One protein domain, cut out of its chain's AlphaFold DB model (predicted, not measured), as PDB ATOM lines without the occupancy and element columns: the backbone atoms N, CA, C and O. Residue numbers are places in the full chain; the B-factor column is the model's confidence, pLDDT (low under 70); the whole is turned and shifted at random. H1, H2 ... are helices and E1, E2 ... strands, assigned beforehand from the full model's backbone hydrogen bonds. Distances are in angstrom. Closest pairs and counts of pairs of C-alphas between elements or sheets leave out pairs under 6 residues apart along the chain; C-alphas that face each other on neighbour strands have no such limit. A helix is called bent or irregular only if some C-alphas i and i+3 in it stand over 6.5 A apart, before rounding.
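AT A GLANCE: This is residues 19 to 181 of the 738 residues of an uncharacterized protein of Culex quinquefasciatus (UniProt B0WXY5). One strongly twisted sheet of seven strands makes the middle of this domain, with helices on both of its faces. The long helix H1 and the shorter H2 cover one face over the part with E1 and E3, while H4 packs on the opposite face over the part with E5, E6 and E7; the short H3 is near H1 but not on the sheet. You will read 163 residues with four named helices and seven named strands, in the order H1 E1 H2 H3 E2 E3 E4 H4 E5 E6 E7. The sheet is mixed, in the order E2 E1 E3 E4 E5 E6 E7, and the class is mixed, helices and strands. The whole is compact, with a radius of gyration of the C-alphas of 15.2 A, and rounded, with spans of 44 by 36 by 34 A.

IN THESE COORDINATES: Find C-alpha 22 at (11.229, -11.568, -32.237); from there H1, residues 22 to 43, runs 31.9 A to C-alpha 43 at (0.116, -7.337, -61.838). Next come E1, residues 49 to 55, 19.9 A long, and H2, residues 62 to 71, 14.1 A long. H3, residues 73 to 76, and E2, residues 80 to 84, follow. Then look for E3, residues 97 to 104, the longest strand at 22.3 A, and E4, residues 118 to 123, 16.6 A long. H4, residues 128 to 139, is 15.2 A long and only just irregular: C-alphas 130 and 133 are 6.9 A apart. After it come E5, residues 145 to 150, 16.8 A long, E6, residues 156 to 160, and E7, residues 165 to 169, which ends at C-alpha 169 at (-5.356, -8.735, -39.983).

HOW THE PARTS SIT: Start at the edge strand E2, parallel to E1 at 24 degrees, with N 81 and O 51 3.2 A apart, within hydrogen-bond range. Such pairs also join antiparallel E1 and E3, N 52 and O 101 at 2.9 A; the antiparallel hairpin E3 and E4, N 100 and O 120 at 2.8 A; and parallel E4 and E5, N 121 and O 147 at 2.7 A. E5 E6 E7 is a meander, each strand the antiparallel neighbour of the one before, with N 148 and O 157 at 2.8 A and N 158 and O 167 at 2.9 A. Two strand-helix-strand units, parallel neighbour strands with helices between, are E1, H2 H3, E2 and E4, H4, E5; both crossovers are right-handed. The whole has three layers, helices on both faces of a sheet: H1 and H2 on one face, H4 on the other. H1 has a height over the sheet of 8.0 A and runs along the strands, over E3 at 15 degrees on the local plane. H2 lies over E1 and E3 at a height of 9.7 A. H1, with residues 26 to 34 alone, touches H2 at a steep tilt of 47 degrees, the same way; their closest C-alphas, of Ser 30 and Leu 69, are 6.1 A apart. H4 comes nearest to E6, at C-alphas 128 and 157, 5.6 A. In H1 and H2 every O i to N i+4 pair is within hydrogen-bond range, in H4 6 of 8; H3 is too short for one.

THE WHOLE: The two C-alphas farthest apart, of Ser 19 and Pro 109, are 46.7 A apart. The printed part has no cut. The links E2 to E3 and E3 to E4 are long, with 12 and 13 residues. The mean pLDDT of the printed part is 71.1; 66 residues are under 70, among them residues 79 to 117.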
ATOM      1  N   SER A  19      10.518 -17.251 -25.878       45.31
ATOM      2  CA  SER A  19      11.237 -17.615 -27.107       45.31
ATOM      3  C   SER A  19      10.328 -17.902 -28.305       45.31
ATOM      4  O   SER A  19      10.752 -18.547 -29.265       45.31
ATOM      5  N   PHE A  20       9.117 -17.330 -28.336       48.72
ATOM      6  CA  PHE A  20       8.575 -16.907 -29.631       48.72
ATOM      7  C   PHE A  20       9.416 -15.701 -30.061       48.72
ATOM      8  O   PHE A  20       9.085 -14.547 -29.796       48.72
ATOM      9  N   THR A  21      10.624 -16.000 -30.542       65.31
ATOM     10  CA  THR A  21      11.686 -15.021 -30.712       65.31
ATOM     11  C   THR A  21      11.223 -13.975 -31.709       65.31
ATOM     12  O   THR A  21      10.668 -14.284 -32.763       65.31
ATOM     13  N   GLN A  22      11.452 -12.715 -31.366       73.38
ATOM     14  CA  GLN A  22      11.229 -11.568 -32.237       73.38
ATOM     15  C   GLN A  22      11.847 -11.785 -33.640       73.38
ATOM     16  O   GLN A  22      11.282 -11.355 -34.640       73.38
ATOM     17  N   GLU A  23      12.931 -12.567 -33.717       78.81
ATOM     18  CA  GLU A  23      13.550 -13.061 -34.953       78.81
ATOM     19  C   GLU A  23      12.592 -13.853 -35.863       78.81
ATOM     20  O   GLU A  23      12.526 -13.575 -37.060       78.81
ATOM     21  N   ASN A  24      11.794 -14.784 -35.322       83.50
ATOM     22  CA  ASN A  24      10.829 -15.561 -36.113       83.50
ATOM     23  C   ASN A  24       9.734 -14.662 -36.699       83.50
ATOM     24  O   ASN A  24       9.307 -14.856 -37.839       83.50
ATOM     25  N   LEU A  25       9.287 -13.656 -35.939       83.75
ATOM     26  CA  LEU A  25       8.308 -12.684 -36.425       83.75
ATOM     27  C   LEU A  25       8.874 -11.895 -37.613       83.75
ATOM     28  O   LEU A  25       8.194 -11.748 -38.626       83.75
ATOM     29  N   TRP A  26      10.122 -11.432 -37.513       85.50
ATOM     30  CA  TRP A  26      10.772 -10.636 -38.558       85.50
ATOM     31  C   TRP A  26      11.080 -11.437 -39.816       85.50
ATOM     32  O   TRP A  26      10.914 -10.925 -40.926       85.50
ATOM     33  N   GLN A  27      11.491 -12.695 -39.662       88.19
ATOM     34  CA  GLN A  27      11.720 -13.586 -40.792       88.19
ATOM     35  C   GLN A  27      10.412 -13.855 -41.545       88.19
ATOM     36  O   GLN A  27      10.355 -13.674 -42.761       88.19
ATOM     37  N   ASN A  28       9.339 -14.192 -40.821       89.25
ATOM     38  CA  ASN A  28       8.021 -14.417 -41.418       89.25
ATOM     39  C   ASN A  28       7.474 -13.154 -42.096       89.25
ATOM     40  O   ASN A  28       6.931 -13.230 -43.198       89.25
ATOM     41  N   LEU A  29       7.664 -11.989 -41.474       88.69
ATOM     42  CA  LEU A  29       7.278 -10.697 -42.036       88.69
ATOM     43  C   LEU A  29       8.022 -10.414 -43.349       88.69
ATOM     44  O   LEU A  29       7.397 -10.055 -44.344       88.69
ATOM     45  N   SER A  30       9.339 -10.633 -43.376       88.81
ATOM     46  CA  SER A  30      10.182 -10.401 -44.557       88.81
ATOM     47  C   SER A  30       9.775 -11.292 -45.736       88.81
ATOM     48  O   SER A  30       9.612 -10.790 -46.848       88.81
ATOM     49  N   ILE A  31       9.531 -12.586 -45.484       90.38
ATOM     50  CA  ILE A  31       9.037 -13.546 -46.490       90.38
ATOM     51  C   ILE A  31       7.671 -13.106 -47.033       90.38
ATOM     52  O   ILE A  31       7.410 -13.168 -48.236       90.38
ATOM     53  N   TYR A  32       6.787 -12.637 -46.152       92.69
ATOM     54  CA  TYR A  32       5.466 -12.177 -46.558       92.69
ATOM     55  C   TYR A  32       5.517 -10.916 -47.432       92.69
ATOM     56  O   TYR A  32       4.824 -10.823 -48.442       92.69
ATOM     57  N   ILE A  33       6.368  -9.949 -47.093       89.38
ATOM     58  CA  ILE A  33       6.534  -8.736 -47.905       89.38
ATOM     59  C   ILE A  33       7.128  -9.075 -49.268       89.38
ATOM     60  O   ILE A  33       6.701  -8.508 -50.271       89.38
ATOM     61  N   GLU A  34       8.073 -10.014 -49.335       89.06
ATOM     62  CA  GLU A  34       8.600 -10.496 -50.611       89.06
ATOM     63  C   GLU A  34       7.479 -11.071 -51.494       89.06
ATOM     64  O   GLU A  34       7.377 -10.717 -52.671       89.06
ATOM     65  N   SER A  35       6.599 -11.907 -50.933       90.31
ATOM     66  CA  SER A  35       5.476 -12.480 -51.685       90.31
ATOM     67  C   SER A  35       4.487 -11.405 -52.154       90.31
ATOM     68  O   SER A  35       4.068 -11.416 -53.316       90.31
ATOM     69  N   LEU A  36       4.197 -10.414 -51.304       88.69
ATOM     70  CA  LEU A  36       3.368  -9.258 -51.641       88.69
ATOM     71  C   LEU A  36       3.972  -8.438 -52.788       88.69
ATOM     72  O   LEU A  36       3.267  -8.044 -53.717       88.69
ATOM     73  N   LEU A  37       5.279  -8.204 -52.755       85.75
ATOM     74  CA  LEU A  37       5.991  -7.458 -53.787       85.75
ATOM     75  C   LEU A  37       6.037  -8.194 -55.121       85.75
ATOM     76  O   LEU A  37       5.782  -7.587 -56.162       85.75
ATOM     77  N   ARG A  38       6.299  -9.504 -55.096       87.06
ATOM     78  CA  ARG A  38       6.227 -10.362 -56.286       87.06
ATOM     79  C   ARG A  38       4.841 -10.306 -56.915       87.06
ATOM     80  O   ARG A  38       4.728 -10.154 -58.129       87.06
ATOM     81  N   TYR A  39       3.793 -10.369 -56.096       87.19
ATOM     82  CA  TYR A  39       2.421 -10.223 -56.569       87.19
ATOM     83  C   TYR A  39       2.192  -8.863 -57.254       87.19
ATOM     84  O   TYR A  39       1.673  -8.824 -58.368       87.19
ATOM     85  N   GLN A  40       2.647  -7.756 -56.657       81.69
ATOM     86  CA  GLN A  40       2.493  -6.422 -57.255       81.69
ATOM     87  C   GLN A  40       3.267  -6.248 -58.571       81.69
ATOM     88  O   GLN A  40       2.743  -5.635 -59.501       81.69
ATOM     89  N   VAL A  41       4.473  -6.811 -58.686       79.06
ATOM     90  CA  VAL A  41       5.237  -6.810 -59.947       79.06
ATOM     91  C   VAL A  41       4.506  -7.602 -61.030       79.06
ATOM     92  O   VAL A  41       4.377  -7.132 -62.160       79.06
ATOM     93  N   ASN A  42       3.951  -8.764 -60.680       80.62
ATOM     94  CA  ASN A  42       3.226  -9.613 -61.625       80.62
ATOM     95  C   ASN A  42       1.934  -8.972 -62.151       80.62
ATOM     96  O   ASN A  42       1.531  -9.264 -63.275       80.62
ATOM     97  N   LEU A  43       1.293  -8.084 -61.380       71.50
ATOM     98  CA  LEU A  43       0.116  -7.337 -61.838       71.50
ATOM     99  C   LEU A  43       0.441  -6.303 -62.929       71.50
ATOM    100  O   LEU A  43      -0.456  -5.897 -63.667       71.50
ATOM    101  N   LYS A  44       1.701  -5.861 -63.041       68.69
ATOM    102  CA  LYS A  44       2.128  -4.797 -63.964       68.69
ATOM    103  C   LYS A  44       3.416  -5.174 -64.719       68.69
ATOM    104  O   LYS A  44       4.412  -4.461 -64.617       68.69
ATOM    105  N   PRO A  45       3.404  -6.242 -65.538       56.47
ATOM    106  CA  PRO A  45       4.615  -6.786 -66.160       56.47
ATOM    107  C   PRO A  45       5.284  -5.841 -67.173       56.47
ATOM    108  O   PRO A  45       6.421  -6.071 -67.567       56.47
ATOM    109  N   THR A  46       4.587  -4.790 -67.619       46.72
ATOM    110  CA  THR A  46       5.046  -3.864 -68.665       46.72
ATOM    111  C   THR A  46       5.490  -2.496 -68.141       46.72
ATOM    112  O   THR A  46       5.868  -1.649 -68.946       46.72
ATOM    113  N   GLN A  47       5.402  -2.232 -66.832       56.56
ATOM    114  CA  GLN A  47       5.788  -0.947 -66.234       56.56
ATOM    115  C   GLN A  47       7.066  -1.101 -65.407       56.56
ATOM    116  O   GLN A  47       7.284  -2.126 -64.767       56.56
ATOM    117  N   THR A  48       7.910  -0.065 -65.382       57.81
ATOM    118  CA  THR A  48       9.068  -0.025 -64.482       57.81
ATOM    119  C   THR A  48       8.579   0.005 -63.036       57.81
ATOM    120  O   THR A  48       7.985   0.990 -62.589       57.81
ATOM    121  N   PHE A  49       8.820  -1.077 -62.305       64.31
ATOM    122  CA  PHE A  49       8.515  -1.175 -60.886       64.31
ATOM    123  C   PHE A  49       9.748  -0.756 -60.090       64.31
ATOM    124  O   PHE A  49      10.777  -1.422 -60.168       64.31
ATOM    125  N   ASN A  50       9.659   0.343 -59.338       65.75
ATOM    126  CA  ASN A  50      10.757   0.793 -58.492       65.75
ATOM    127  C   ASN A  50      10.391   0.588 -57.019       65.75
ATOM    128  O   ASN A  50       9.300   0.946 -56.573       65.75
ATOM    129  N   VAL A  51      11.324   0.043 -56.240       70.94
ATOM    130  CA  VAL A  51      11.166  -0.061 -54.780       70.94
ATOM    131  C   VAL A  51      12.113   0.899 -54.095       70.94
ATOM    132  O   VAL A  51      13.311   0.940 -54.394       70.94
ATOM    133  N   TRP A  52      11.544   1.731 -53.231       70.81
ATOM    134  CA  TRP A  52      12.215   2.856 -52.608       70.81
ATOM    135  C   TRP A  52      12.244   2.621 -51.099       70.81
ATOM    136  O   TRP A  52      11.234   2.689 -50.398       70.81
ATOM    137  N   PHE A  53      13.426   2.333 -50.576       72.12
ATOM    138  CA  PHE A  53      13.596   2.146 -49.140       72.12
ATOM    139  C   PHE A  53      13.981   3.479 -48.525       72.12
ATOM    140  O   PHE A  53      14.897   4.149 -49.016       72.12
ATOM    141  N   ASN A  54      13.282   3.852 -47.459       67.56
ATOM    142  CA  ASN A  54      13.537   5.100 -46.778       67.56
ATOM    143  C   ASN A  54      13.749   4.878 -45.283       67.56
ATOM    144  O   ASN A  54      13.038   4.109 -44.641       67.56
ATOM    145  N   ARG A  55      14.766   5.548 -44.742       61.88
ATOM    146  CA  ARG A  55      15.239   5.343 -43.371       61.88
ATOM    147  C   ARG A  55      15.005   6.605 -42.555       61.88
ATOM    148  O   ARG A  55      15.660   7.623 -42.786       61.88
ATOM    149  N   THR A  56      14.076   6.542 -41.609       56.16
ATOM    150  CA  THR A  56      13.896   7.563 -40.570       56.16
ATOM    151  C   THR A  56      14.970   7.379 -39.498       56.16
ATOM    152  O   THR A  56      15.403   6.268 -39.195       56.16
ATOM    153  N   ALA A  57      15.497   8.491 -38.993       48.75
ATOM    154  CA  ALA A  57      16.673   8.508 -38.132       48.75
ATOM    155  C   ALA A  57      16.324   8.116 -36.685       48.75
ATOM    156  O   ALA A  57      16.155   8.984 -35.837       48.75
ATOM    157  N   SER A  58      16.256   6.820 -36.380       51.38
ATOM    158  CA  SER A  58      16.357   6.336 -34.997       51.38
ATOM    159  C   SER A  58      17.001   4.943 -34.933       51.38
ATOM    160  O   SER A  58      16.889   4.138 -35.855       51.38
ATOM    161  N   GLN A  59      17.759   4.691 -33.860       54.75
ATOM    162  CA  GLN A  59      18.586   3.498 -33.597       54.75
ATOM    163  C   GLN A  59      17.749   2.246 -33.252       54.75
ATOM    164  O   GLN A  59      17.990   1.585 -32.245       54.75
ATOM    165  N   PHE A  60      16.729   1.941 -34.050       58.41
ATOM    166  CA  PHE A  60      15.836   0.800 -33.843       58.41
ATOM    167  C   PHE A  60      16.176  -0.361 -34.792       58.41
ATOM    168  O   PHE A  60      16.781  -0.135 -35.840       58.41
ATOM    169  N   PRO A  61      15.766  -1.606 -34.481       65.38
ATOM    170  CA  PRO A  61      16.195  -2.804 -35.204       65.38
ATOM    171  C   PRO A  61      15.519  -2.998 -36.580       65.38
ATOM    172  O   PRO A  61      15.439  -4.102 -37.112       65.38
ATOM    173  N   TYR A  62      15.031  -1.919 -37.193       66.81
ATOM    174  CA  TYR A  62      14.460  -1.928 -38.542       66.81
ATOM    175  C   TYR A  62      15.499  -2.251 -39.621       66.81
ATOM    176  O   TYR A  62      15.135  -2.713 -40.705       66.81
ATOM    177  N   ASP A  63      16.782  -2.024 -39.325       69.50
ATOM    178  CA  ASP A  63      17.882  -2.297 -40.246       69.50
ATOM    179  C   ASP A  63      17.919  -3.772 -40.654       69.50
ATOM    180  O   ASP A  63      18.147  -4.057 -41.824       69.50
ATOM    181  N   ASP A  64      17.616  -4.700 -39.747       78.31
ATOM    182  CA  ASP A  64      17.666  -6.133 -40.048       78.31
ATOM    183  C   ASP A  64      16.553  -6.547 -41.019       78.31
ATOM    184  O   ASP A  64      16.807  -7.283 -41.970       78.31
ATOM    185  N   ILE A  65      15.338  -6.007 -40.866       78.94
ATOM    186  CA  ILE A  65      14.222  -6.258 -41.797       78.94
ATOM    187  C   ILE A  65      14.538  -5.675 -43.179       78.94
ATOM    188  O   ILE A  65      14.344  -6.340 -44.196       78.94
ATOM    189  N   ILE A  66      15.056  -4.442 -43.235       79.50
ATOM    190  CA  ILE A  66      15.429  -3.793 -44.499       79.50
ATOM    191  C   ILE A  66      16.569  -4.557 -45.177       79.50
ATOM    192  O   ILE A  66      16.499  -4.812 -46.377       79.50
ATOM    193  N   ASN A  67      17.598  -4.945 -44.427       82.75
ATOM    194  CA  ASN A  67      18.738  -5.690 -44.953       82.75
ATOM    195  C   ASN A  67      18.314  -7.076 -45.454       82.75
ATOM    196  O   ASN A  67      18.746  -7.476 -46.535       82.75
ATOM    197  N   ASN A  68      17.418  -7.764 -44.738       85.12
ATOM    198  CA  ASN A  68      16.837  -9.030 -45.184       85.12
ATOM    199  C   ASN A  68      16.033  -8.852 -46.475       85.12
ATOM    200  O   ASN A  68      16.209  -9.626 -47.413       85.12
ATOM    201  N   LEU A  69      15.215  -7.796 -46.566       83.69
ATOM    202  CA  LEU A  69      14.465  -7.486 -47.782       83.69
ATOM    203  C   LEU A  69      15.396  -7.209 -48.965       83.69
ATOM    204  O   LEU A  69      15.239  -7.811 -50.019       83.69
ATOM    205  N   ILE A  70      16.403  -6.352 -48.789       82.56
ATOM    206  CA  ILE A  70      17.390  -6.026 -49.831       82.56
ATOM    207  C   ILE A  70      18.199  -7.263 -50.256       82.56
ATOM    208  O   ILE A  70      18.656  -7.328 -51.404       82.56
ATOM    209  N   GLY A  71      18.373  -8.219 -49.340       86.69
ATOM    210  CA  GLY A  71      19.079  -9.476 -49.551       86.69
ATOM    211  C   GLY A  71      18.329 -10.504 -50.400       86.69
ATOM    212  O   GLY A  71      18.980 -11.403 -50.925       86.69
ATOM    213  N   PHE A  72      17.009 -10.385 -50.589       87.25
ATOM    214  CA  PHE A  72      16.273 -11.325 -51.439       87.25
ATOM    215  C   PHE A  72      16.682 -11.195 -52.914       87.25
ATOM    216  O   PHE A  72      16.683 -10.100 -53.484       87.25
ATOM    217  N   ASP A  73      16.930 -12.337 -53.565       87.88
ATOM    218  CA  ASP A  73      17.318 -12.423 -54.982       87.88
ATOM    219  C   ASP A  73      16.324 -11.722 -55.919       87.88
ATOM    220  O   ASP A  73      16.704 -11.180 -56.955       87.88
ATOM    221  N   PHE A  74      15.049 -11.659 -55.526       82.50
ATOM    222  CA  PHE A  74      14.008 -10.918 -56.236       82.50
ATOM    223  C   PHE A  74      14.421  -9.477 -56.570       82.50
ATOM    224  O   PHE A  74      14.290  -9.037 -57.714       82.50
ATOM    225  N   PHE A  75      14.982  -8.752 -55.602       75.25
ATOM    226  CA  PHE A  75      15.359  -7.350 -55.781       75.25
ATOM    227  C   PHE A  75      16.633  -7.153 -56.600       75.25
ATOM    228  O   PHE A  75      16.989  -6.013 -56.890       75.25
ATOM    229  N   GLN A  76      17.328  -8.224 -56.992       79.50
ATOM    230  CA  GLN A  76      18.397  -8.123 -57.987       79.50
ATOM    231  C   GLN A  76      17.825  -7.899 -59.395       79.50
ATOM    232  O   GLN A  76      18.498  -7.322 -60.244       79.50
ATOM    233  N   THR A  77      16.575  -8.314 -59.634       76.31
ATOM    234  CA  THR A  77      15.891  -8.183 -60.935       76.31
ATOM    235  C   THR A  77      15.041  -6.917 -61.067       76.31
ATOM    236  O   THR A  77      14.624  -6.565 -62.168       76.31
ATOM    237  N   VAL A  78      14.805  -6.210 -59.959       71.38
ATOM    238  CA  VAL A  78      13.944  -5.024 -59.882       71.38
ATOM    239  C   VAL A  78      14.804  -3.791 -59.568       71.38
ATOM    240  O   VAL A  78      15.550  -3.821 -58.587       71.38
ATOM    241  N   PRO A  79      14.717  -2.689 -60.338       66.50
ATOM    242  CA  PRO A  79      15.448  -1.464 -60.028       66.50
ATOM    243  C   PRO A  79      15.124  -0.948 -58.616       66.50
ATOM    244  O   PRO A  79      13.961  -0.794 -58.231       66.50
ATOM    245  N   ARG A  80      16.167  -0.660 -57.831       65.94
ATOM    246  CA  ARG A  80      16.046  -0.189 -56.442       65.94
ATOM    247  C   ARG A  80      16.768   1.132 -56.239       65.94
ATOM    248  O   ARG A  80      17.892   1.306 -56.707       65.94
ATOM    249  N   VAL A  81      16.137   2.037 -55.495       61.19
ATOM    250  CA  VAL A  81      16.730   3.321 -55.099       61.19
ATOM    251  C   VAL A  81      16.692   3.415 -53.576       61.19
ATOM    252  O   VAL A  81      15.626   3.382 -52.966       61.19
ATOM    253  N   LEU A  82      17.868   3.503 -52.953       58.56
ATOM    254  CA  LEU A  82      18.001   3.732 -51.515       58.56
ATOM    255  C   LEU A  82      18.108   5.241 -51.276       58.56
ATOM    256  O   LEU A  82      19.072   5.857 -51.731       58.56
ATOM    257  N   MET A  83      17.155   5.839 -50.560       55.84
ATOM    258  CA  MET A  83      17.195   7.267 -50.219       55.84
ATOM    259  C   MET A  83      17.400   7.480 -48.715       55.84
ATOM    260  O   MET A  83      16.945   6.690 -47.890       55.84
ATOM    261  N   ARG A  84      18.097   8.564 -48.349       51.53
ATOM    262  CA  ARG A  84      18.229   9.034 -46.957       51.53
ATOM    263  C   ARG A  84      17.363  10.283 -46.752       51.53
ATOM    264  O   ARG A  84      17.467  11.227 -47.525       51.53
ATOM    265  N   ILE A  85      16.561  10.312 -45.680       50.62
ATOM    266  CA  ILE A  85      15.561  11.367 -45.368       50.62
ATOM    267  C   ILE A  85      16.148  12.747 -45.070       50.62
ATOM    268  O   ILE A  85      15.391  13.707 -44.985       50.62
ATOM    269  N   SER A  86      17.468  12.910 -44.958       47.34
ATOM    270  CA  SER A  86      18.065  14.203 -44.584       47.34
ATOM    271  C   SER A  86      17.669  15.383 -45.489       47.34
ATOM    272  O   SER A  86      17.869  16.528 -45.097       47.34
ATOM    273  N   GLU A  87      17.083  15.130 -46.663       45.41
ATOM    274  CA  GLU A  87      16.654  16.149 -47.626       45.41
ATOM    275  C   GLU A  87      15.133  16.397 -47.684       45.41
ATOM    276  O   GLU A  87      14.707  17.369 -48.307       45.41
ATOM    277  N   VAL A  88      14.296  15.597 -47.006       46.81
ATOM    278  CA  VAL A  88      12.833  15.776 -47.041       46.81
ATOM    279  C   VAL A  88      12.324  16.294 -45.696       46.81
ATOM    280  O   VAL A  88      12.311  15.580 -44.696       46.81
ATOM    281  N   LYS A  89      11.900  17.562 -45.658       40.53
ATOM    282  CA  LYS A  89      11.380  18.224 -44.450       40.53
ATOM    283  C   LYS A  89       9.956  17.753 -44.137       40.53
ATOM    284  O   LYS A  89       8.996  18.392 -44.554       40.53
ATOM    285  N   TRP A  90       9.810  16.661 -43.392       50.41
ATOM    286  CA  TRP A  90       8.524  16.266 -42.808       50.41
ATOM    287  C   TRP A  90       8.455  16.760 -41.364       50.41
ATOM    288  O   TRP A  90       9.354  16.500 -40.570       50.41
ATOM    289  N   ALA A  91       7.367  17.441 -41.014       34.12
ATOM    290  CA  ALA A  91       7.023  17.790 -39.638       34.12
ATOM    291  C   ALA A  91       6.109  16.715 -39.017       34.12
ATOM    292  O   ALA A  91       5.100  17.035 -38.398       34.12
ATOM    293  N   VAL A  92       6.429  15.433 -39.216       39.84
ATOM    294  CA  VAL A  92       5.788  14.337 -38.476       39.84
ATOM    295  C   VAL A  92       6.744  13.948 -37.356       39.84
ATOM    296  O   VAL A  92       7.636  13.123 -37.525       39.84
ATOM    297  N   THR A  93       6.597  14.614 -36.216       35.34
ATOM    298  CA  THR A  93       7.267  14.271 -34.959       35.34
ATOM    299  C   THR A  93       6.649  12.990 -34.402       35.34
ATOM    300  O   THR A  93       5.737  13.040 -33.579       35.34
ATOM    301  N   ALA A  94       7.086  11.835 -34.896       36.84
ATOM    302  CA  ALA A  94       6.763  10.548 -34.299       36.84
ATOM    303  C   ALA A  94       7.989   9.633 -34.401       36.84
ATOM    304  O   ALA A  94       8.210   8.981 -35.419       36.84
ATOM    305  N   ASP A  95       8.788   9.595 -33.336       38.22
ATOM    306  CA  ASP A  95      10.124   8.980 -33.268       38.22
ATOM    307  C   ASP A  95      10.159   7.432 -33.419       38.22
ATOM    308  O   ASP A  95      11.214   6.816 -33.264       38.22
ATOM    309  N   ASN A  96       9.033   6.788 -33.772       31.30
ATOM    310  CA  ASN A  96       8.821   5.333 -33.672       31.30
ATOM    311  C   ASN A  96       8.475   4.599 -34.991       31.30
ATOM    312  O   ASN A  96       8.159   3.409 -34.936       31.30
ATOM    313  N   TYR A  97       8.526   5.244 -36.163       33.25
ATOM    314  CA  TYR A  97       8.088   4.635 -37.436       33.25
ATOM    315  C   TYR A  97       9.173   4.644 -38.515       33.25
ATOM    316  O   TYR A  97       9.847   5.656 -38.693       33.25
ATOM    317  N   SER A  98       9.273   3.554 -39.286       40.22
ATOM    318  CA  SER A  98      10.043   3.469 -40.538       40.22
ATOM    319  C   SER A  98       9.082   3.393 -41.729       40.22
ATOM    320  O   SER A  98       8.197   2.540 -41.768       40.22
ATOM    321  N   VAL A  99       9.230   4.288 -42.708       46.44
ATOM    322  CA  VAL A  99       8.315   4.404 -43.862       46.44
ATOM    323  C   VAL A  99       8.970   3.806 -45.104       46.44
ATOM    324  O   VAL A  99      10.035   4.262 -45.508       46.44
ATOM    325  N   PHE A 100       8.332   2.826 -45.745       51.59
ATOM    326  CA  PHE A 100       8.793   2.250 -47.009       51.59
ATOM    327  C   PHE A 100       7.935   2.789 -48.153       51.59
ATOM    328  O   PHE A 100       6.712   2.912 -48.047       51.59
ATOM    329  N   PHE A 101       8.589   3.106 -49.269       52.62
ATOM    330  CA  PHE A 101       7.955   3.666 -50.453       52.62
ATOM    331  C   PHE A 101       7.945   2.596 -51.551       52.62
ATOM    332  O   PHE A 101       8.982   2.087 -51.974       52.62
ATOM    333  N   LEU A 102       6.765   2.254 -52.049       47.41
ATOM    334  CA  LEU A 102       6.610   1.436 -53.244       47.41
ATOM    335  C   LEU A 102       6.119   2.339 -54.366       47.41
ATOM    336  O   LEU A 102       4.927   2.604 -54.519       47.41
ATOM    337  N   HIS A 103       7.079   2.872 -55.123       42.00
ATOM    338  CA  HIS A 103       6.812   3.822 -56.192       42.00
ATOM    339  C   HIS A 103       6.838   3.118 -57.552       42.00
ATOM    340  O   HIS A 103       7.893   2.860 -58.130       42.00
ATOM    341  N   VAL A 104       5.664   2.839 -58.110       41.22
ATOM    342  CA  VAL A 104       5.545   2.330 -59.480       41.22
ATOM    343  C   VAL A 104       5.403   3.519 -60.424       41.22
ATOM    344  O   VAL A 104       4.304   4.038 -60.562       41.22
ATOM    345  N   GLU A 105       6.540   3.958 -60.980       32.88
ATOM    346  CA  GLU A 105       6.771   4.825 -62.162       32.88
ATOM    347  C   GLU A 105       8.042   5.674 -61.961       32.88
ATOM    348  O   GLU A 105       8.437   5.971 -60.833       32.88
ATOM    349  N   SER A 106       8.737   6.014 -63.047       33.00
ATOM    350  CA  SER A 106       9.952   6.834 -63.032       33.00
ATOM    351  C   SER A 106       9.653   8.282 -63.417       33.00
ATOM    352  O   SER A 106       9.198   8.523 -64.529       33.00
ATOM    353  N   GLU A 107       9.957   9.198 -62.496       31.42
ATOM    354  CA  GLU A 107      10.495  10.565 -62.651       31.42
ATOM    355  C   GLU A 107       9.931  11.461 -61.539       31.42
ATOM    356  O   GLU A 107       8.728  11.669 -61.422       31.42
ATOM    357  N   LEU A 108      10.822  11.981 -60.691       35.16
ATOM    358  CA  LEU A 108      10.494  12.944 -59.645       35.16
ATOM    359  C   LEU A 108      11.333  14.194 -59.890       35.16
ATOM    360  O   LEU A 108      12.562  14.117 -59.965       35.16
ATOM    361  N   PRO A 109      10.678  15.357 -59.932       33.34
ATOM    362  CA  PRO A 109      11.153  16.421 -59.071       33.34
ATOM    363  C   PRO A 109       9.981  17.101 -58.350       33.34
ATOM    364  O   PRO A 109       9.194  17.816 -58.956       33.34
ATOM    365  N   GLN A 110       9.978  16.934 -57.020       38.38
ATOM    366  CA  GLN A 110       9.277  17.743 -56.004       38.38
ATOM    367  C   GLN A 110       7.812  17.376 -55.667       38.38
ATOM    368  O   GLN A 110       6.895  18.131 -55.944       38.38
ATOM    369  N   LEU A 111       7.636  16.229 -54.987       48.47
ATOM    370  CA  LEU A 111       6.624  15.902 -53.948       48.47
ATOM    371  C   LEU A 111       5.191  16.482 -54.070       48.47
ATOM    372  O   LEU A 111       4.574  16.817 -53.064       48.47
ATOM    373  N   ASP A 112       4.614  16.482 -55.269       41.94
ATOM    374  CA  ASP A 112       3.179  16.246 -55.450       41.94
ATOM    375  C   ASP A 112       2.987  14.725 -55.564       41.94
ATOM    376  O   ASP A 112       3.490  14.093 -56.494       41.94
ATOM    377  N   PHE A 113       2.336  14.099 -54.579       48.06
ATOM    378  CA  PHE A 113       2.183  12.641 -54.539       48.06
ATOM    379  C   PHE A 113       1.414  12.132 -55.773       48.06
ATOM    380  O   PHE A 113       0.234  12.446 -55.955       48.06
ATOM    381  N   ASN A 114       2.078  11.324 -56.609       49.22
ATOM    382  CA  ASN A 114       1.440  10.609 -57.713       49.22
ATOM    383  C   ASN A 114       0.436   9.586 -57.139       49.22
ATOM    384  O   ASN A 114       0.759   8.833 -56.222       49.22
ATOM    385  N   ILE A 115      -0.785   9.572 -57.684       54.78
ATOM    386  CA  ILE A 115      -1.977   8.848 -57.188       54.78
ATOM    387  C   ILE A 115      -1.791   7.316 -57.219       54.78
ATOM    388  O   ILE A 115      -2.573   6.576 -56.634       54.78
ATOM    389  N   ASN A 116      -0.731   6.830 -57.868       60.16
ATOM    390  CA  ASN A 116      -0.488   5.407 -58.094       60.16
ATOM    391  C   ASN A 116       0.528   4.768 -57.127       60.16
ATOM    392  O   ASN A 116       0.834   3.580 -57.268       60.16
ATOM    393  N   ALA A 117       1.086   5.524 -56.175       67.94
ATOM    394  CA  ALA A 117       2.060   4.994 -55.222       67.94
ATOM    395  C   ALA A 117       1.384   4.181 -54.104       67.94
ATOM    396  O   ALA A 117       0.386   4.605 -53.518       67.94
ATOM    397  N   LYS A 118       1.972   3.025 -53.777       79.94
ATOM    398  CA  LYS A 118       1.561   2.177 -52.651       79.94
ATOM    399  C   LYS A 118       2.579   2.330 -51.525       79.94
ATOM    400  O   LYS A 118       3.778   2.430 -51.771       79.94
ATOM    401  N   PHE A 119       2.124   2.355 -50.283       80.31
ATOM    402  CA  PHE A 119       2.975   2.575 -49.118       80.31
ATOM    403  C   PHE A 119       2.910   1.373 -48.198       80.31
ATOM    404  O   PHE A 119       1.839   0.825 -47.938       80.31
ATOM    405  N   ILE A 120       4.074   0.985 -47.696       85.75
ATOM    406  CA  ILE A 120       4.203  -0.024 -46.656       85.75
ATOM    407  C   ILE A 120       4.937   0.650 -45.498       85.75
ATOM    408  O   ILE A 120       6.041   1.152 -45.656       85.75
ATOM    409  N   ILE A 121       4.317   0.733 -44.331       84.19
ATOM    410  CA  ILE A 121       4.852   1.437 -43.166       84.19
ATOM    411  C   ILE A 121       5.050   0.429 -42.048       84.19
ATOM    412  O   ILE A 121       4.171  -0.381 -41.781       84.19
ATOM    413  N   PHE A 122       6.192   0.499 -41.377       82.56
ATOM    414  CA  PHE A 122       6.516  -0.357 -40.245       82.56
ATOM    415  C   PHE A 122       6.522   0.490 -38.990       82.56
ATOM    416  O   PHE A 122       7.137   1.560 -38.944       82.56
ATOM    417  N   GLY A 123       5.835   0.007 -37.966       81.56
ATOM    418  CA  GLY A 123       5.743   0.703 -36.696       81.56
ATOM    419  C   GLY A 123       5.641  -0.260 -35.532       81.56
ATOM    420  O   GLY A 123       5.190  -1.395 -35.675       81.56
ATOM    421  N   ALA A 124       6.051   0.208 -34.361       81.25
ATOM    422  CA  ALA A 124       5.733  -0.459 -33.111       81.25
ATOM    423  C   ALA A 124       4.329  -0.025 -32.666       81.25
ATOM    424  O   ALA A 124       4.163   1.081 -32.157       81.25
ATOM    425  N   PHE A 125       3.329  -0.880 -32.887       85.00
ATOM    426  CA  PHE A 125       1.944  -0.648 -32.461       85.00
ATOM    427  C   PHE A 125       1.242  -1.965 -32.123       85.00
ATOM    428  O   PHE A 125       1.543  -3.012 -32.701       85.00
ATOM    429  N   TYR A 126       0.300  -1.930 -31.183       89.44
ATOM    430  CA  TYR A 126      -0.373  -3.144 -30.688       89.44
ATOM    431  C   TYR A 126      -1.801  -3.304 -31.209       89.44
ATOM    432  O   TYR A 126      -2.356  -4.401 -31.175       89.44
ATOM    433  N   ASN A 127      -2.396  -2.223 -31.703       90.81
ATOM    434  CA  ASN A 127      -3.732  -2.204 -32.280       90.81
ATOM    435  C   ASN A 127      -3.771  -1.247 -33.478       90.81
ATOM    436  O   ASN A 127      -2.966  -0.324 -33.585       90.81
ATOM    437  N   CYS A 128      -4.732  -1.451 -34.379       91.12
ATOM    438  CA  CYS A 128      -4.867  -0.576 -35.538       91.12
ATOM    439  C   CYS A 128      -5.380   0.822 -35.165       91.12
ATOM    440  O   CYS A 128      -5.049   1.783 -35.851       91.12
ATOM    441  N   SER A 129      -6.117   0.985 -34.059       88.88
ATOM    442  CA  SER A 129      -6.597   2.307 -33.626       88.88
ATOM    443  C   SER A 129      -5.469   3.310 -33.366       88.88
ATOM    444  O   SER A 129      -5.659   4.491 -33.643       88.88
ATOM    445  N   GLU A 130      -4.284   2.870 -32.938       84.88
ATOM    446  CA  GLU A 130      -3.087   3.718 -32.814       84.88
ATOM    447  C   GLU A 130      -2.658   4.326 -34.160       84.88
ATOM    448  O   GLU A 130      -2.129   5.437 -34.201       84.88
ATOM    449  N   MET A 131      -2.940   3.638 -35.271       84.00
ATOM    450  CA  MET A 131      -2.643   4.116 -36.622       84.00
ATOM    451  C   MET A 131      -3.721   5.045 -37.179       84.00
ATOM    452  O   MET A 131      -3.489   5.649 -38.219       84.00
ATOM    453  N   SER A 132      -4.875   5.207 -36.521       78.38
ATOM    454  CA  SER A 132      -5.961   6.060 -37.034       78.38
ATOM    455  C   SER A 132      -5.501   7.509 -37.244       78.38
ATOM    456  O   SER A 132      -5.642   8.030 -38.348       78.38
ATOM    457  N   ASN A 133      -4.819   8.105 -36.262       73.81
ATOM    458  CA  ASN A 133      -4.274   9.466 -36.350       73.81
ATOM    459  C   ASN A 133      -3.199   9.606 -37.443       73.81
ATOM    460  O   ASN A 133      -3.127  10.618 -38.140       73.81
ATOM    461  N   VAL A 134      -2.359   8.579 -37.614       74.62
ATOM    462  CA  VAL A 134      -1.326   8.553 -38.663       74.62
ATOM    463  C   VAL A 134      -1.986   8.419 -40.034       74.62
ATOM    464  O   VAL A 134      -1.630   9.135 -40.969       74.62
ATOM    465  N   SER A 135      -2.988   7.549 -40.150       75.00
ATOM    466  CA  SER A 135      -3.764   7.354 -41.370       75.00
ATOM    467  C   SER A 135      -4.525   8.618 -41.755       75.00
ATOM    468  O   SER A 135      -4.531   8.972 -42.928       75.00
ATOM    469  N   GLU A 136      -5.070   9.372 -40.795       72.56
ATOM    470  CA  GLU A 136      -5.745  10.652 -41.039       72.56
ATOM    471  C   GLU A 136      -4.804  11.662 -41.720       72.56
ATOM    472  O   GLU A 136      -5.187  12.358 -42.664       72.56
ATOM    473  N   HIS A 137      -3.524  11.659 -41.339       70.12
ATOM    474  CA  HIS A 137      -2.510  12.498 -41.969       70.12
ATOM    475  C   HIS A 137      -2.272  12.128 -43.444       70.12
ATOM    476  O   HIS A 137      -2.297  13.002 -44.311       70.12
ATOM    477  N   PHE A 138      -2.119  10.838 -43.758       67.44
ATOM    478  CA  PHE A 138      -1.941  10.372 -45.143       67.44
ATOM    479  C   PHE A 138      -3.225  10.480 -45.981       67.44
ATOM    480  O   PHE A 138      -3.175  10.677 -47.196       67.44
ATOM    481  N   THR A 139      -4.388  10.406 -45.339       61.34
ATOM    482  CA  THR A 139      -5.700  10.394 -46.003       61.34
ATOM    483  C   THR A 139      -6.285  11.779 -46.213       61.34
ATOM    484  O   THR A 139      -7.093  11.945 -47.124       61.34
ATOM    485  N   SER A 140      -5.783  12.800 -45.508       59.19
ATOM    486  CA  SER A 140      -6.009  14.211 -45.861       59.19
ATOM    487  C   SER A 140      -5.598  14.533 -47.309       59.19
ATOM    488  O   SER A 140      -6.152  15.445 -47.921       59.19
ATOM    489  N   HIS A 141      -4.704  13.725 -47.898       60.28
ATOM    490  CA  HIS A 141      -4.283  13.819 -49.297       60.28
ATOM    491  C   HIS A 141      -5.054  12.877 -50.247       60.28
ATOM    492  O   HIS A 141      -4.794  12.878 -51.447       60.28
ATOM    493  N   SER A 142      -6.056  12.128 -49.763       55.88
ATOM    494  CA  SER A 142      -7.068  11.349 -50.519       55.88
ATOM    495  C   SER A 142      -6.578  10.293 -51.530       55.88
ATOM    496  O   SER A 142      -7.387   9.753 -52.279       55.88
ATOM    497  N   LYS A 143      -5.272  10.010 -51.594       61.91
ATOM    498  CA  LYS A 143      -4.654   9.381 -52.778       61.91
ATOM    499  C   LYS A 143      -3.664   8.255 -52.483       61.91
ATOM    500  O   LYS A 143      -3.035   7.774 -53.416       61.91
ATOM    501  N   LEU A 144      -3.478   7.865 -51.221       69.88
ATOM    502  CA  LEU A 144      -2.414   6.930 -50.849       69.88
ATOM    503  C   LEU A 144      -2.995   5.625 -50.310       69.88
ATOM    504  O   LEU A 144      -3.736   5.613 -49.329       69.88
ATOM    505  N   ASP A 145      -2.622   4.531 -50.963       78.81
ATOM    506  CA  ASP A 145      -2.851   3.164 -50.513       78.81
ATOM    507  C   ASP A 145      -1.767   2.806 -49.487       78.81
ATOM    508  O   ASP A 145      -0.612   2.606 -49.863       78.81
ATOM    509  N   VAL A 146      -2.108   2.753 -48.195       86.19
ATOM    510  CA  VAL A 146      -1.126   2.554 -47.112       86.19
ATOM    511  C   VAL A 146      -1.411   1.277 -46.323       86.19
ATOM    512  O   VAL A 146      -2.487   1.113 -45.748       86.19
ATOM    513  N   LEU A 147      -0.419   0.387 -46.264       90.69
ATOM    514  CA  LEU A 147      -0.376  -0.762 -45.362       90.69
ATOM    515  C   LEU A 147       0.548  -0.471 -44.188       90.69
ATOM    516  O   LEU A 147       1.677  -0.035 -44.385       90.69
ATOM    517  N   TYR A 148       0.100  -0.783 -42.981       89.94
ATOM    518  CA  TYR A 148       0.891  -0.685 -41.763       89.94
ATOM    519  C   TYR A 148       1.177  -2.089 -41.237       89.94
ATOM    520  O   TYR A 148       0.250  -2.855 -40.986       89.94
ATOM    521  N   PHE A 149       2.445  -2.419 -41.042       90.69
ATOM    522  CA  PHE A 149       2.898  -3.660 -40.430       90.69
ATOM    523  C   PHE A 149       3.413  -3.375 -39.024       90.69
ATOM    524  O   PHE A 149       4.294  -2.528 -38.835       90.69
ATOM    525  N   SER A 150       2.869  -4.086 -38.038       89.44
ATOM    526  CA  SER A 150       3.414  -4.050 -36.689       89.44
ATOM    527  C   SER A 150       4.693  -4.875 -36.636       89.44
ATOM    528  O   SER A 150       4.751  -5.998 -37.133       89.44
ATOM    529  N   ILE A 151       5.731  -4.312 -36.024       84.94
ATOM    530  CA  ILE A 151       6.972  -5.040 -35.725       84.94
ATOM    531  C   ILE A 151       6.969  -5.686 -34.334       84.94
ATOM    532  O   ILE A 151       7.894  -6.431 -34.003       84.94
ATOM    533  N   THR A 152       5.965  -5.382 -33.507       84.69
ATOM    534  CA  THR A 152       5.820  -5.918 -32.144       84.69
ATOM    535  C   THR A 152       4.831  -7.075 -32.085       84.69
ATOM    536  O   THR A 152       4.958  -7.939 -31.221       84.69
ATOM    537  N   THR A 153       3.861  -7.119 -32.998       88.56
ATOM    538  CA  THR A 153       2.845  -8.170 -33.090       88.56
ATOM    539  C   THR A 153       2.634  -8.580 -34.546       88.56
ATOM    540  O   THR A 153       2.949  -7.831 -35.465       88.56
ATOM    541  N   GLN A 154       2.087  -9.775 -34.789       91.94
ATOM    542  CA  GLN A 154       1.651 -10.181 -36.129       91.94
ATOM    543  C   GLN A 154       0.332  -9.471 -36.471       91.94
ATOM    544  O   GLN A 154      -0.745 -10.058 -36.432       91.94
ATOM    545  N   LEU A 155       0.414  -8.166 -36.718       92.62
ATOM    546  CA  LEU A 155      -0.730  -7.307 -36.992       92.62
ATOM    547  C   LEU A 155      -0.461  -6.467 -38.239       92.62
ATOM    548  O   LEU A 155       0.521  -5.729 -38.303       92.62
ATOM    549  N   ILE A 156      -1.374  -6.549 -39.202       93.88
ATOM    550  CA  ILE A 156      -1.393  -5.690 -40.386       93.88
ATOM    551  C   ILE A 156      -2.629  -4.812 -40.305       93.88
ATOM    552  O   ILE A 156      -3.738  -5.312 -40.121       93.88
ATOM    553  N   CYS A 157      -2.446  -3.511 -40.478       93.06
ATOM    554  CA  CYS A 157      -3.541  -2.565 -40.582       93.06
ATOM    555  C   CYS A 157      -3.576  -1.994 -41.995       93.06
ATOM    556  O   CYS A 157      -2.570  -1.510 -42.508       93.06
ATOM    557  N   TYR A 158      -4.743  -2.035 -42.620       91.75
ATOM    558  CA  TYR A 158      -4.986  -1.424 -43.918       91.75
ATOM    559  C   TYR A 158      -6.103  -0.403 -43.770       91.75
ATOM    560  O   TYR A 158      -7.199  -0.744 -43.322       91.75
ATOM    561  N   PHE A 159      -5.819   0.847 -44.119       87.62
ATOM    562  CA  PHE A 159      -6.839   1.883 -44.135       87.62
ATOM    563  C   PHE A 159      -7.415   2.000 -45.541       87.62
ATOM    564  O   PHE A 159      -6.672   2.207 -46.496       87.62
ATOM    565  N   GLU A 160      -8.733   1.886 -45.655       87.06
ATOM    566  CA  GLU A 160      -9.484   2.126 -46.884       87.06
ATOM    567  C   GLU A 160      -9.868   3.616 -46.930       87.06
ATOM    568  O   GLU A 160     -10.908   3.974 -46.366       87.06
ATOM    569  N   PRO A 161      -9.063   4.511 -47.548       79.94
ATOM    570  CA  PRO A 161      -9.301   5.955 -47.567       79.94
ATOM    571  C   PRO A 161     -10.714   6.344 -47.978       79.94
ATOM    572  O   PRO A 161     -11.294   7.256 -47.390       79.94
ATOM    573  N   ILE A 162     -11.278   5.643 -48.961       80.56
ATOM    574  CA  ILE A 162     -12.607   5.951 -49.491       80.56
ATOM    575  C   ILE A 162     -13.693   5.562 -48.483       80.56
ATOM    576  O   ILE A 162     -14.588   6.355 -48.188       80.56
ATOM    577  N   CYS A 163     -13.583   4.361 -47.918       84.75
ATOM    578  CA  CYS A 163     -14.551   3.817 -46.972       84.75
ATOM    579  C   CYS A 163     -14.364   4.335 -45.540       84.75
ATOM    580  O   CYS A 163     -15.208   4.073 -44.687       84.75
ATOM    581  N   LYS A 164     -13.252   5.032 -45.266       85.69
ATOM    582  CA  LYS A 164     -12.795   5.414 -43.919       85.69
ATOM    583  C   LYS A 164     -12.810   4.236 -42.942       85.69
ATOM    584  O   LYS A 164     -13.103   4.394 -41.759       85.69
ATOM    585  N   ASN A 165     -12.525   3.050 -43.462       88.31
ATOM    586  CA  ASN A 165     -12.588   1.810 -42.718       88.31
ATOM    587  C   ASN A 165     -11.173   1.297 -42.479       88.31
ATOM    588  O   ASN A 165     -10.340   1.292 -43.384       88.31
ATOM    589  N   LEU A 166     -10.909   0.863 -41.254       89.88
ATOM    590  CA  LEU A 166      -9.618   0.332 -40.863       89.88
ATOM    591  C   LEU A 166      -9.738  -1.178 -40.703       89.88
ATOM    592  O   LEU A 166     -10.371  -1.667 -39.769       89.88
ATOM    593  N   LYS A 167      -9.128  -1.918 -41.625       93.19
ATOM    594  CA  LYS A 167      -9.073  -3.377 -41.581       93.19
ATOM    595  C   LYS A 167      -7.850  -3.822 -40.792       93.19
ATOM    596  O   LYS A 167      -6.749  -3.334 -41.035       93.19
ATOM    597  N   SER A 168      -8.051  -4.758 -39.873       94.38
ATOM    598  CA  SER A 168      -6.993  -5.396 -39.091       94.38
ATOM    599  C   SER A 168      -6.876  -6.869 -39.465       94.38
ATOM    600  O   SER A 168      -7.878  -7.586 -39.456       94.38
ATOM    601  N   PHE A 169      -5.661  -7.332 -39.731       95.12
ATOM    602  CA  PHE A 169      -5.356  -8.735 -39.983       95.12
ATOM    603  C   PHE A 169      -4.390  -9.232 -38.906       95.12
ATOM    604  O   PHE A 169      -3.301  -8.681 -38.757       95.12
ATOM    605  N   HIS A 170      -4.802 -10.251 -38.148       93.31
ATOM    606  CA  HIS A 170      -3.981 -10.904 -37.114       93.31
ATOM    607  C   HIS A 170      -3.149 -12.079 -37.657       93.31
ATOM    608  O   HIS A 170      -2.375 -12.697 -36.933       93.31
ATOM    609  N   GLU A 171      -3.313 -12.377 -38.942       93.50
ATOM    610  CA  GLU A 171      -2.545 -13.349 -39.710       93.50
ATOM    611  C   GLU A 171      -2.139 -12.690 -41.031       93.50
ATOM    612  O   GLU A 171      -2.714 -11.671 -41.412       93.50
ATOM    613  N   TYR A 172      -1.152 -13.253 -41.727       92.94
ATOM    614  CA  TYR A 172      -0.721 -12.765 -43.038       92.94
ATOM    615  C   TYR A 172      -1.763 -13.164 -44.103       92.94
ATOM    616  O   TYR A 172      -1.821 -14.345 -44.450       92.94
ATOM    617  N   PRO A 173      -2.613 -12.243 -44.609       93.19
ATOM    618  CA  PRO A 173      -3.646 -12.598 -45.578       93.19
ATOM    619  C   PRO A 173      -3.026 -12.896 -46.948       93.19
ATOM    620  O   PRO A 173      -1.874 -12.557 -47.203       93.19
ATOM    621  N   ASP A 174      -3.781 -13.478 -47.874       91.12
ATOM    622  CA  ASP A 174      -3.301 -13.609 -49.253       91.12
ATOM    623  C   ASP A 174      -2.953 -12.216 -49.839       91.12
ATOM    624  O   ASP A 174      -3.733 -11.278 -49.647       91.12
ATOM    625  N   PRO A 175      -1.818 -12.035 -50.546       88.19
ATOM    626  CA  PRO A 175      -1.455 -10.762 -51.173       88.19
ATOM    627  C   PRO A 175      -2.542 -10.140 -52.059       88.19
ATOM    628  O   PRO A 175      -2.580  -8.920 -52.201       88.19
ATOM    629  N   THR A 176      -3.437 -10.950 -52.632       82.38
ATOM    630  CA  THR A 176      -4.584 -10.487 -53.432       82.38
ATOM    631  C   THR A 176      -5.650  -9.779 -52.597       82.38
ATOM    632  O   THR A 176      -6.400  -8.959 -53.129       82.38
ATOM    633  N   ALA A 177      -5.712 -10.057 -51.293       85.06
ATOM    634  CA  ALA A 177      -6.599  -9.388 -50.349       85.06
ATOM    635  C   ALA A 177      -6.044  -8.032 -49.870       85.06
ATOM    636  O   ALA A 177      -6.783  -7.251 -49.266       85.06
ATOM    637  N   LEU A 178      -4.763  -7.741 -50.137       84.69
ATOM    638  CA  LEU A 178      -4.116  -6.466 -49.831       84.69
ATOM    639  C   LEU A 178      -4.084  -5.558 -51.066       84.69
ATOM    640  O   LEU A 178      -3.845  -6.007 -52.185       84.69
ATOM    641  N   PHE A 179      -4.301  -4.257 -50.857       82.50
ATOM    642  CA  PHE A 179      -4.554  -3.285 -51.932       82.50
ATOM    643  C   PHE A 179      -5.723  -3.676 -52.852       82.50
ATOM    644  O   PHE A 179      -5.541  -3.744 -54.076       82.50
ATOM    645  N   PRO A 180      -6.917  -3.959 -52.297       81.38
ATOM    646  CA  PRO A 180      -8.096  -4.140 -53.124       81.38
ATOM    647  C   PRO A 180      -8.301  -2.903 -54.004       81.38
ATOM    648  O   PRO A 180      -8.042  -1.776 -53.587       81.38
ATOM    649  N   ASP A 181      -8.799  -3.119 -55.219       78.12
ATOM    650  CA  ASP A 181      -9.268  -2.043 -56.088       78.12
ATOM    651  C   ASP A 181     -10.432  -1.315 -55.393       78.12
ATOM    652  O   ASP A 181     -11.593  -1.724 -55.492       78.12
TER     653      ASP A 181